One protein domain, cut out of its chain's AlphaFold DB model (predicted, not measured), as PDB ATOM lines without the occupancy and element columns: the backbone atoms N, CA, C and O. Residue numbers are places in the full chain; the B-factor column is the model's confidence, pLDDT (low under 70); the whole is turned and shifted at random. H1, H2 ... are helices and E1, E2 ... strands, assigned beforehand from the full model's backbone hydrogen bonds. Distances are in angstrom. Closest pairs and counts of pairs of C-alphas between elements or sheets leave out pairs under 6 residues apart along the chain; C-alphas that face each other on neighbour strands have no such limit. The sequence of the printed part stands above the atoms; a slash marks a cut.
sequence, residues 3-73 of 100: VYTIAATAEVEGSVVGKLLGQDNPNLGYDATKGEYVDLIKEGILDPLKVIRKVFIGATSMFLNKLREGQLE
ATOM      1  N   VAL A   3     166.329 142.304  91.913       75.25
ATOM      2  CA  VAL A   3     166.871 141.993  90.580       75.25
ATOM      3  C   VAL A   3     168.405 141.885  90.565       75.25
ATOM      4  O   VAL A   3     168.933 140.974  89.937       75.25
ATOM      5  N   TYR A   4     169.130 142.739  91.299       74.88
ATOM      6  CA  TYR A   4     170.599 142.651  91.377       74.88
ATOM      7  C   TYR A   4     171.059 141.402  92.121       74.88
ATOM      8  O   TYR A   4     172.027 140.766  91.716       74.88
ATOM      9  N   THR A   5     170.372 141.050  93.208       74.12
ATOM     10  CA  THR A   5     170.710 139.870  94.007       74.12
ATOM     11  C   THR A   5     170.512 138.602  93.185       74.12
ATOM     12  O   THR A   5     171.385 137.744  93.186       74.12
ATOM     13  N   ILE A   6     169.410 138.520  92.433       74.56
ATOM     14  CA  ILE A   6     169.110 137.388  91.549       74.56
ATOM     15  C   ILE A   6     170.160 137.282  90.439       74.56
ATOM     16  O   ILE A   6     170.735 136.209  90.263       74.56
ATOM     17  N   ALA A   7     170.466 138.390  89.755       75.19
ATOM     18  CA  ALA A   7     171.473 138.419  88.695       75.19
ATOM     19  C   ALA A   7     172.861 137.994  89.204       75.19
ATOM     20  O   ALA A   7     173.514 137.156  88.588       75.19
ATOM     21  N   ALA A   8     173.275 138.493  90.374       76.38
ATOM     22  CA  ALA A   8     174.547 138.129  90.989       76.38
ATOM     23  C   ALA A   8     174.616 136.647  91.396       76.38
ATOM     24  O   ALA A   8     175.670 136.033  91.271       76.38
ATOM     25  N   THR A   9     173.514 136.062  91.880       72.56
ATOM     26  CA  THR A   9     173.477 134.640  92.276       72.56
ATOM     27  C   THR A   9     173.354 133.669  91.109       72.56
ATOM     28  O   THR A   9     173.696 132.504  91.268       72.56
ATOM     29  N   ALA A  10     172.843 134.126  89.968       72.50
ATOM     30  CA  ALA A  10     172.657 133.304  88.778       72.50
ATOM     31  C   ALA A  10     173.736 133.548  87.711       72.50
ATOM     32  O   ALA A  10     173.580 133.097  86.582       72.50
ATOM     33  N   GLU A  11     174.811 134.260  88.076       72.69
ATOM     34  CA  GLU A  11     175.966 134.534  87.210       72.69
ATOM     35  C   GLU A  11     175.564 135.157  85.864       72.69
ATOM     36  O   GLU A  11     176.148 134.912  84.811       72.69
ATOM     37  N   VAL A  12     174.519 135.982  85.912       73.75
ATOM     38  CA  VAL A  12     173.948 136.637  84.742       73.75
ATOM     39  C   VAL A  12     174.569 138.014  84.570       73.75
ATOM     40  O   VAL A  12     174.825 138.726  85.543       73.75
ATOM     41  N   GLU A  13     174.768 138.424  83.320       74.44
ATOM     42  CA  GLU A  13     175.362 139.717  83.010       74.44
ATOM     43  C   GLU A  13     174.500 140.885  83.531       74.44
ATOM     44  O   GLU A  13     173.273 140.906  83.394       74.44
ATOM     45  N   GLY A  14     175.144 141.909  84.102       70.31
ATOM     46  CA  GLY A  14     174.462 143.087  84.658       70.31
ATOM     47  C   GLY A  14     173.644 143.888  83.632       70.31
ATOM     48  O   GLY A  14     172.763 144.659  84.015       70.31
ATOM     49  N   SER A  15     173.876 143.669  82.333       75.94
ATOM     50  CA  SER A  15     173.085 144.229  81.232       75.94
ATOM     51  C   SER A  15     171.605 143.821  81.304       75.94
ATOM     52  O   SER A  15     170.724 144.604  80.937       75.94
ATOM     53  N   VAL A  16     171.314 142.642  81.864       78.62
ATOM     54  CA  VAL A  16     169.952 142.138  82.082       78.62
ATOM     55  C   VAL A  16     169.184 143.024  83.060       78.62
ATOM     56  O   VAL A  16     168.008 143.316  82.841       78.62
ATOM     57  N   VAL A  17     169.864 143.513  84.102       77.81
ATOM     58  CA  VAL A  17     169.290 144.414  85.111       77.81
ATOM     59  C   VAL A  17     168.936 145.764  84.494       77.81
ATOM     60  O   VAL A  17     167.857 146.289  84.757       77.81
ATOM     61  N   GLY A  18     169.804 146.302  83.633       78.38
ATOM     62  CA  GLY A  18     169.539 147.549  82.913       78.38
ATOM     63  C   GLY A  18     168.315 147.446  82.000       78.38
ATOM     64  O   GLY A  18     167.443 148.309  82.041       78.38
ATOM     65  N   LYS A  19     168.201 146.348  81.242       81.25
ATOM     66  CA  LYS A  19     167.043 146.082  80.373       81.25
ATOM     67  C   LYS A  19     165.733 145.933  81.153       81.25
ATOM     68  O   LYS A  19     164.711 146.434  80.705       81.25
ATOM     69  N   LEU A  20     165.758 145.282  82.319       79.88
ATOM     70  CA  LEU A  20     164.577 145.133  83.181       79.88
ATOM     71  C   LEU A  20     164.133 146.434  83.850       79.88
ATOM     72  O   LEU A  20     162.953 146.590  84.135       79.88
ATOM     73  N   LEU A  21     165.067 147.338  84.150       80.62
ATOM     74  CA  LEU A  21     164.756 148.629  84.771       80.62
ATOM     75  C   LEU A  21     164.305 149.682  83.751       80.62
ATOM     76  O   LEU A  21     163.662 150.650  84.141       80.62
ATOM     77  N   GLY A  22     164.652 149.512  82.472       79.88
ATOM     78  CA  GLY A  22     164.293 150.424  81.383       79.88
ATOM     79  C   GLY A  22     163.036 150.038  80.600       79.88
ATOM     80  O   GLY A  22     162.793 150.626  79.552       79.88
ATOM     81  N   GLN A  23     162.282 149.034  81.049       82.44
ATOM     82  CA  GLN A  23     161.086 148.538  80.365       82.44
ATOM     83  C   GLN A  23     159.820 148.845  81.172       82.44
ATOM     84  O   GLN A  23     159.824 148.748  82.397       82.44
ATOM     85  N   ASP A  24     158.733 149.192  80.479       83.25
ATOM     86  CA  ASP A  24     157.500 149.691  81.107       83.25
ATOM     87  C   ASP A  24     156.519 148.584  81.532       83.25
ATOM     88  O   ASP A  24     155.508 148.868  82.173       83.25
ATOM     89  N   ASN A  25     156.770 147.319  81.173       84.69
ATOM     90  CA  ASN A  25     155.848 146.221  81.451       84.69
ATOM     91  C   ASN A  25     156.157 145.558  82.812       84.69
ATOM     92  O   ASN A  25     157.109 144.780  82.919       84.69
ATOM     93  N   PRO A  26     155.323 145.757  83.850       80.50
ATOM     94  CA  PRO A  26     155.581 145.215  85.186       80.50
ATOM     95  C   PRO A  26     155.527 143.680  85.254       80.50
ATOM     96  O   PRO A  26     156.043 143.097  86.206       80.50
ATOM     97  N   ASN A  27     154.923 143.019  84.263       85.69
ATOM     98  CA  ASN A  27     154.797 141.561  84.231       85.69
ATOM     99  C   ASN A  27     156.010 140.890  83.576       85.69
ATOM    100  O   ASN A  27     156.236 139.698  83.781       85.69
ATOM    101  N   LEU A  28     156.785 141.633  82.782       86.12
ATOM    102  CA  LEU A  28     157.974 141.112  82.127       86.12
ATOM    103  C   LEU A  28     159.121 141.035  83.140       86.12
ATOM    104  O   LEU A  28     159.467 142.010  83.805       86.12
ATOM    105  N   GLY A  29     159.733 139.864  83.242       84.19
ATOM    106  CA  GLY A  29     160.897 139.621  84.075       84.19
ATOM    107  C   GLY A  29     161.907 138.735  83.376       84.19
ATOM    108  O   GLY A  29     161.741 138.369  82.218       84.19
ATOM    109  N   TYR A  30     162.973 138.401  84.091       84.44
ATOM    110  CA  TYR A  30     164.021 137.527  83.585       84.44
ATOM    111  C   TYR A  30     164.030 136.223  84.374       84.44
ATOM    112  O   TYR A  30     164.211 136.236  85.597       84.44
ATOM    113  N   ASP A  31     163.842 135.103  83.682       84.12
ATOM    114  CA  ASP A  31     164.037 133.781  84.258       84.12
ATOM    115  C   ASP A  31     165.520 133.425  84.194       84.12
ATOM    116  O   ASP A  31     166.051 132.995  83.171       84.12
ATOM    117  N   ALA A  32     166.188 133.577  85.333       77.62
ATOM    118  CA  ALA A  32     167.608 133.296  85.462       77.62
ATOM    119  C   ALA A  32     167.978 131.810  85.300       77.62
ATOM    120  O   ALA A  32     169.151 131.500  85.136       77.62
ATOM    121  N   THR A  33     167.007 130.890  85.344       77.88
ATOM    122  CA  THR A  33     167.260 129.461  85.108       77.88
ATOM    123  C   THR A  33     167.281 129.098  83.628       77.88
ATOM    124  O   THR A  33     168.023 128.199  83.241       77.88
ATOM    125  N   LYS A  34     166.494 129.804  82.807       81.25
ATOM    126  CA  LYS A  34     166.399 129.595  81.352       81.25
ATOM    127  C   LYS A  34     167.229 130.600  80.550       81.25
ATOM    128  O   LYS A  34     167.592 130.323  79.416       81.25
ATOM    129  N   GLY A  35     167.546 131.750  81.141       82.56
ATOM    130  CA  GLY A  35     168.257 132.836  80.474       82.56
ATOM    131  C   GLY A  35     167.364 133.709  79.585       82.56
ATOM    132  O   GLY A  35     167.859 134.378  78.680       82.56
ATOM    133  N   GLU A  36     166.051 133.697  79.816       86.12
ATOM    134  CA  GLU A  36     165.053 134.289  78.920       86.12
ATOM    135  C   GLU A  36     164.199 135.349  79.623       86.12
ATOM    136  O   GLU A  36     163.963 135.296  80.834       86.12
ATOM    137  N   TYR A  37     163.700 136.312  78.844       86.12
ATOM    138  CA  TYR A  37     162.703 137.270  79.314       86.12
ATOM    139  C   TYR A  37     161.310 136.672  79.173       86.12
ATOM    140  O   TYR A  37     160.883 136.332  78.071       86.12
ATOM    141  N   VAL A  38     160.595 136.564  80.287       87.25
ATOM    142  CA  VAL A  38     159.300 135.887  80.360       87.25
ATOM    143  C   VAL A  38     158.289 136.723  81.131       87.25
ATOM    144  O   VAL A  38     158.646 137.573  81.948       87.25
ATOM    145  N   ASP A  39     157.009 136.464  80.886       88.44
ATOM    146  CA  ASP A  39     155.930 136.975  81.727       88.44
ATOM    147  C   ASP A  39     155.934 136.199  83.056       88.44
ATOM    148  O   ASP A  39     155.582 135.017  83.113       88.44
ATOM    149  N   LEU A  40     156.362 136.863  84.131       84.62
ATOM    150  CA  LEU A  40     156.547 136.257  85.451       84.62
ATOM    151  C   LEU A  40     155.239 135.754  86.067       84.62
ATOM    152  O   LEU A  40     155.275 134.861  86.921       84.62
ATOM    153  N   ILE A  41     154.102 136.338  85.671       83.94
ATOM    154  CA  ILE A  41     152.779 135.937  86.152       83.94
ATOM    155  C   ILE A  41     152.370 134.646  85.451       83.94
ATOM    156  O   ILE A  41     151.986 133.689  86.123       83.94
ATOM    157  N   LYS A  42     152.506 134.588  84.120       85.50
ATOM    158  CA  LYS A  42     152.180 133.380  83.342       85.50
ATOM    159  C   LYS A  42     153.049 132.186  83.725       85.50
ATOM    160  O   LYS A  42     152.533 131.080  83.843       85.50
ATOM    161  N   GLU A  43     154.336 132.412  83.973       83.12
ATOM    162  CA  GLU A  43     155.269 131.357  84.392       83.12
ATOM    163  C   GLU A  43     155.148 130.996  85.888       83.12
ATOM    164  O   GLU A  43     155.796 130.061  86.359       83.12
ATOM    165  N   GLY A  44     154.342 131.724  86.675       79.50
ATOM    166  CA  GLY A  44     154.157 131.454  88.105       79.50
ATOM    167  C   GLY A  44     155.415 131.682  88.956       79.50
ATOM    168  O   GLY A  44     155.570 131.074  90.021       79.50
ATOM    169  N   ILE A  45     156.332 132.538  88.492       78.69
ATOM    170  CA  ILE A  45     157.613 132.843  89.153       78.69
ATOM    171  C   ILE A  45     157.419 133.839  90.309       78.69
ATOM    172  O   ILE A  45     158.182 133.810  91.269       78.69
ATOM    173  N   LEU A  46     156.366 134.663  90.267       78.88
ATOM    174  CA  LEU A  46     156.018 135.690  91.266       78.88
ATOM    175  C   LEU A  46     155.458 135.156  92.602       78.88
ATOM    176  O   LEU A  46     154.826 135.896  93.348       78.88
ATOM    177  N   ASP A  47     155.695 133.890  92.936       81.88
ATOM    178  CA  ASP A  47     155.369 133.329  94.251       81.88
ATOM    179  C   ASP A  47     156.434 133.764  95.284       81.88
ATOM    180  O   ASP A  47     157.579 133.289  95.213       81.88
ATOM    181  N   PRO A  48     156.099 134.631  96.266       76.75
ATOM    182  CA  PRO A  48     157.083 135.188  97.195       76.75
ATOM    183  C   PRO A  48     157.857 134.119  97.973       76.75
ATOM    184  O   PRO A  48     159.059 134.271  98.201       76.75
ATOM    185  N   LEU A  49     157.208 133.007  98.343       82.25
ATOM    186  CA  LEU A  49     157.848 131.930  99.103       82.25
ATOM    187  C   LEU A  49     158.874 131.183  98.249       82.25
ATOM    188  O   LEU A  49     159.984 130.898  98.712       82.25
ATOM    189  N   LYS A  50     158.536 130.896  96.988       81.12
ATOM    190  CA  LYS A  50     159.464 130.244  96.053       81.12
ATOM    191  C   LYS A  50     160.648 131.146  95.730       81.12
ATOM    192  O   LYS A  50     161.779 130.659  95.714       81.12
ATOM    193  N   VAL A  51     160.413 132.441  95.515       80.00
ATOM    194  CA  VAL A  51     161.473 133.418  95.223       80.00
ATOM    195  C   VAL A  51     162.450 133.517  96.391       80.00
ATOM    196  O   VAL A  51     163.651 133.345  96.188       80.00
ATOM    197  N   ILE A  52     161.960 133.705  97.622       83.75
ATOM    198  CA  ILE A  52     162.820 133.820  98.811       83.75
ATOM    199  C   ILE A  52     163.647 132.546  99.012       83.75
ATOM    200  O   ILE A  52     164.856 132.624  99.240       83.75
ATOM    201  N   ARG A  53     163.031 131.364  98.872       86.56
ATOM    202  CA  ARG A  53     163.739 130.088  99.032       86.56
ATOM    203  C   ARG A  53     164.837 129.901  97.986       86.56
ATOM    204  O   ARG A  53     165.946 129.516  98.351       86.56
ATOM    205  N   LYS A  54     164.561 130.202  96.711       84.00
ATOM    206  CA  LYS A  54     165.559 130.119  95.631       84.00
ATOM    207  C   LYS A  54     166.720 131.088  95.860       84.00
ATOM    208  O   LYS A  54     167.872 130.671  95.777       84.00
ATOM    209  N   VAL A  55     166.429 132.343  96.213       83.25
ATOM    210  CA  VAL A  55     167.453 133.368  96.479       83.25
ATOM    211  C   VAL A  55     168.343 132.967  97.657       83.25
ATOM    212  O   VAL A  55     169.565 133.060  97.559       83.25
ATOM    213  N   PHE A  56     167.762 132.468  98.751       86.12
ATOM    214  CA  PHE A  56     168.530 132.049  99.926       86.12
ATOM    215  C   PHE A  56     169.447 130.850  99.639       86.12
ATOM    216  O   PHE A  56     170.619 130.858 100.022       86.12
ATOM    217  N   ILE A  57     168.942 129.833  98.931       86.69
ATOM    218  CA  ILE A  57     169.740 128.661  98.536       86.69
ATOM    219  C   ILE A  57     170.873 129.079  97.591       86.69
ATOM    220  O   ILE A  57     172.017 128.677  97.802       86.69
ATOM    221  N   GLY A  58     170.581 129.926  96.598       84.81
ATOM    222  CA  GLY A  58     171.582 130.453  95.665       84.81
ATOM    223  C   GLY A  58     172.685 131.245  96.375       84.81
ATOM    224  O   GLY A  58     173.869 131.008  96.142       84.81
ATOM    225  N   ALA A  59     172.316 132.114  97.320       85.06
ATOM    226  CA  ALA A  59     173.275 132.865  98.129       85.06
ATOM    227  C   ALA A  59     174.151 131.949  99.001       85.06
ATOM    228  O   ALA A  59     175.366 132.145  99.075       85.06
ATOM    229  N   THR A  60     173.552 130.933  99.627       88.56
ATOM    230  CA  THR A  60     174.272 129.964 100.469       88.56
ATOM    231  C   THR A  60     175.269 129.153  99.643       88.56
ATOM    232  O   THR A  60     176.428 129.034 100.034       88.56
ATOM    233  N   SER A  61     174.853 128.668  98.468       86.94
ATOM    234  CA  SER A  61     175.718 127.990  97.490       86.94
ATOM    235  C   SER A  61     176.922 128.852  97.100       86.94
ATOM    236  O   SER A  61     178.068 128.430  97.255       86.94
ATOM    237  N   MET A  62     176.678 130.098  96.681       84.00
ATOM    238  CA  MET A  62     177.744 131.027  96.302       84.00
ATOM    239  C   MET A  62     178.708 131.289  97.469       84.00
ATOM    240  O   MET A  62     179.922 131.330  97.274       84.00
ATOM    241  N   PHE A  63     178.190 131.457  98.688       86.06
ATOM    242  CA  PHE A  63     179.013 131.663  99.880       86.06
ATOM    243  C   PHE A  63     179.902 130.450 100.186       86.06
ATOM    244  O   PHE A  63     181.106 130.609 100.382       86.06
ATOM    245  N   LEU A  64     179.336 129.241 100.158       87.12
ATOM    246  CA  LEU A  64     180.073 127.986 100.334       87.12
ATOM    247  C   LEU A  64     181.167 127.806  99.277       87.12
ATOM    248  O   LEU A  64     182.299 127.473  99.624       87.12
ATOM    249  N   ASN A  65     180.867 128.081  98.008       84.50
ATOM    250  CA  ASN A  65     181.858 128.009  96.934       84.50
ATOM    251  C   ASN A  65     183.002 129.001  97.153       84.50
ATOM    252  O   ASN A  65     184.167 128.621  97.067       84.50
ATOM    253  N   LYS A  66     182.694 130.239  97.551       82.50
ATOM    254  CA  LYS A  66     183.728 131.232  97.867       82.50
ATOM    255  C   LYS A  66     184.585 130.856  99.078       82.50
ATOM    256  O   LYS A  66     185.763 131.214  99.109       82.50
ATOM    257  N   LEU A  67     184.024 130.156 100.069       85.00
ATOM    258  CA  LEU A  67     184.801 129.594 101.177       85.00
ATOM    259  C   LEU A  67     185.733 128.487 100.678       85.00
ATOM    260  O   LEU A  67     186.912 128.485 101.026       85.00
ATOM    261  N   ARG A  68     185.227 127.582  99.832       84.25
ATOM    262  CA  ARG A  68     186.008 126.480  99.250       84.25
ATOM    263  C   ARG A  68     187.177 126.984  98.407       84.25
ATOM    264  O   ARG A  68     188.276 126.454  98.506       84.25
ATOM    265  N   GLU A  69     186.945 128.009  97.597       83.50
ATOM    266  CA  GLU A  69     187.961 128.622  96.734       83.50
ATOM    267  C   GLU A  69     188.913 129.559  97.494       83.50
ATOM    268  O   GLU A  69     189.818 130.142  96.898       83.50
ATOM    269  N   GLY A  70     188.717 129.736  98.807       78.56
ATOM    270  CA  GLY A  70     189.540 130.622  99.631       78.56
ATOM    271  C   GLY A  70     189.429 132.103  99.252       78.56
ATOM    272  O   GLY A  70     190.272 132.902  99.654       78.56
ATOM    273  N   GLN A  71     188.401 132.479  98.483       71.62
ATOM    274  CA  GLN A  71     188.178 133.839  97.976       71.62
ATOM    275  C   GLN A  71     187.556 134.763  99.033       71.62
ATOM    276  O   GLN A  71     187.596 135.990  98.913       71.62
ATOM    277  N   LEU A  72     186.979 134.196 100.096       66.88
ATOM    278  CA  LEU A  72     186.553 134.955 101.267       66.88
ATOM    279  C   LEU A  72     187.733 135.111 102.227       66.88
ATOM    280  O   LEU A  72     188.072 134.209 102.988       66.88
ATOM    281  N   GLU A  73     188.365 136.285 102.193       61.75
ATOM    282  CA  GLU A  73     189.321 136.666 103.229       61.75
ATOM    283  C   GLU A  73     188.604 136.749 104.584       61.75
ATOM    284  O   GLU A  73     187.648 137.514 104.742       61.75
TER     285      GLU A  73
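AT A GLANCE: This is residues 3 to 73 of the 100 residues of an uncharacterized protein of Citrus sinensis (UniProt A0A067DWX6). A helical hairpin, H1 and H2, and a small strand hairpin, E1 and E2, form a loose head; the long helix H3 packs on H1, and residues 65 to 70 stick out. The printed part has 71 residues, with three named helices and two named strands in the order H1 H2 E1 E2 H3 along the chain; of the 43 residues in named elements helices hold 35 and strands 8, the class mostly helix, and the two-stranded sheet, order E1 - E2, is antiparallel. The whole is only just loose, close to compact, with radius of gyration of the C-alphas 13.6 A, and elongated, spanning 41 by 26 by 16 A.

HOW THE PARTS SIT: H1, residues 3 to 9, touches H2, residues 15 to 21, at a shallow tilt of 27 degrees, opposite ways; their closest C-alphas, Val 3 and Val 17, are 6.5 A apart. The closest C-alphas of H2 and E1, residues 28 to 31, are those of Leu 20 and Gly 29, 6.7 A apart. E1 and E2, residues 36 to 39, are an antiparallel hairpin, with N 29 and O 38 within hydrogen-bond range at 2.8 A. H3, residues 48 to 68, touches H1 with residues 55 to 62 alone, the same way at a steep tilt of 39 degrees; the closest C-alphas, Thr 9 and Gly 58, are 5.7 A apart. H3 is apart from H2 and E1. In H1, H2 and H3 every O i to N i+4 pair is within hydrogen-bond range.

IN THESE COORDINATES: H1 begins at C-alpha 3 (166.871, 141.993, 90.580) and spans 10.0 A, H2 10.1 A, E1 9.7 A and E2 9.9 A. H3 spans 30.3 A to C-alpha 68 (186.008, 126.480, 99.250).

THE WHOLE: The C-alphas farthest apart, Lys 42 and Glu 73, are 42.3 A apart. The printed part has no cut and no long link; residues 72 to 73 are under pLDDT 70.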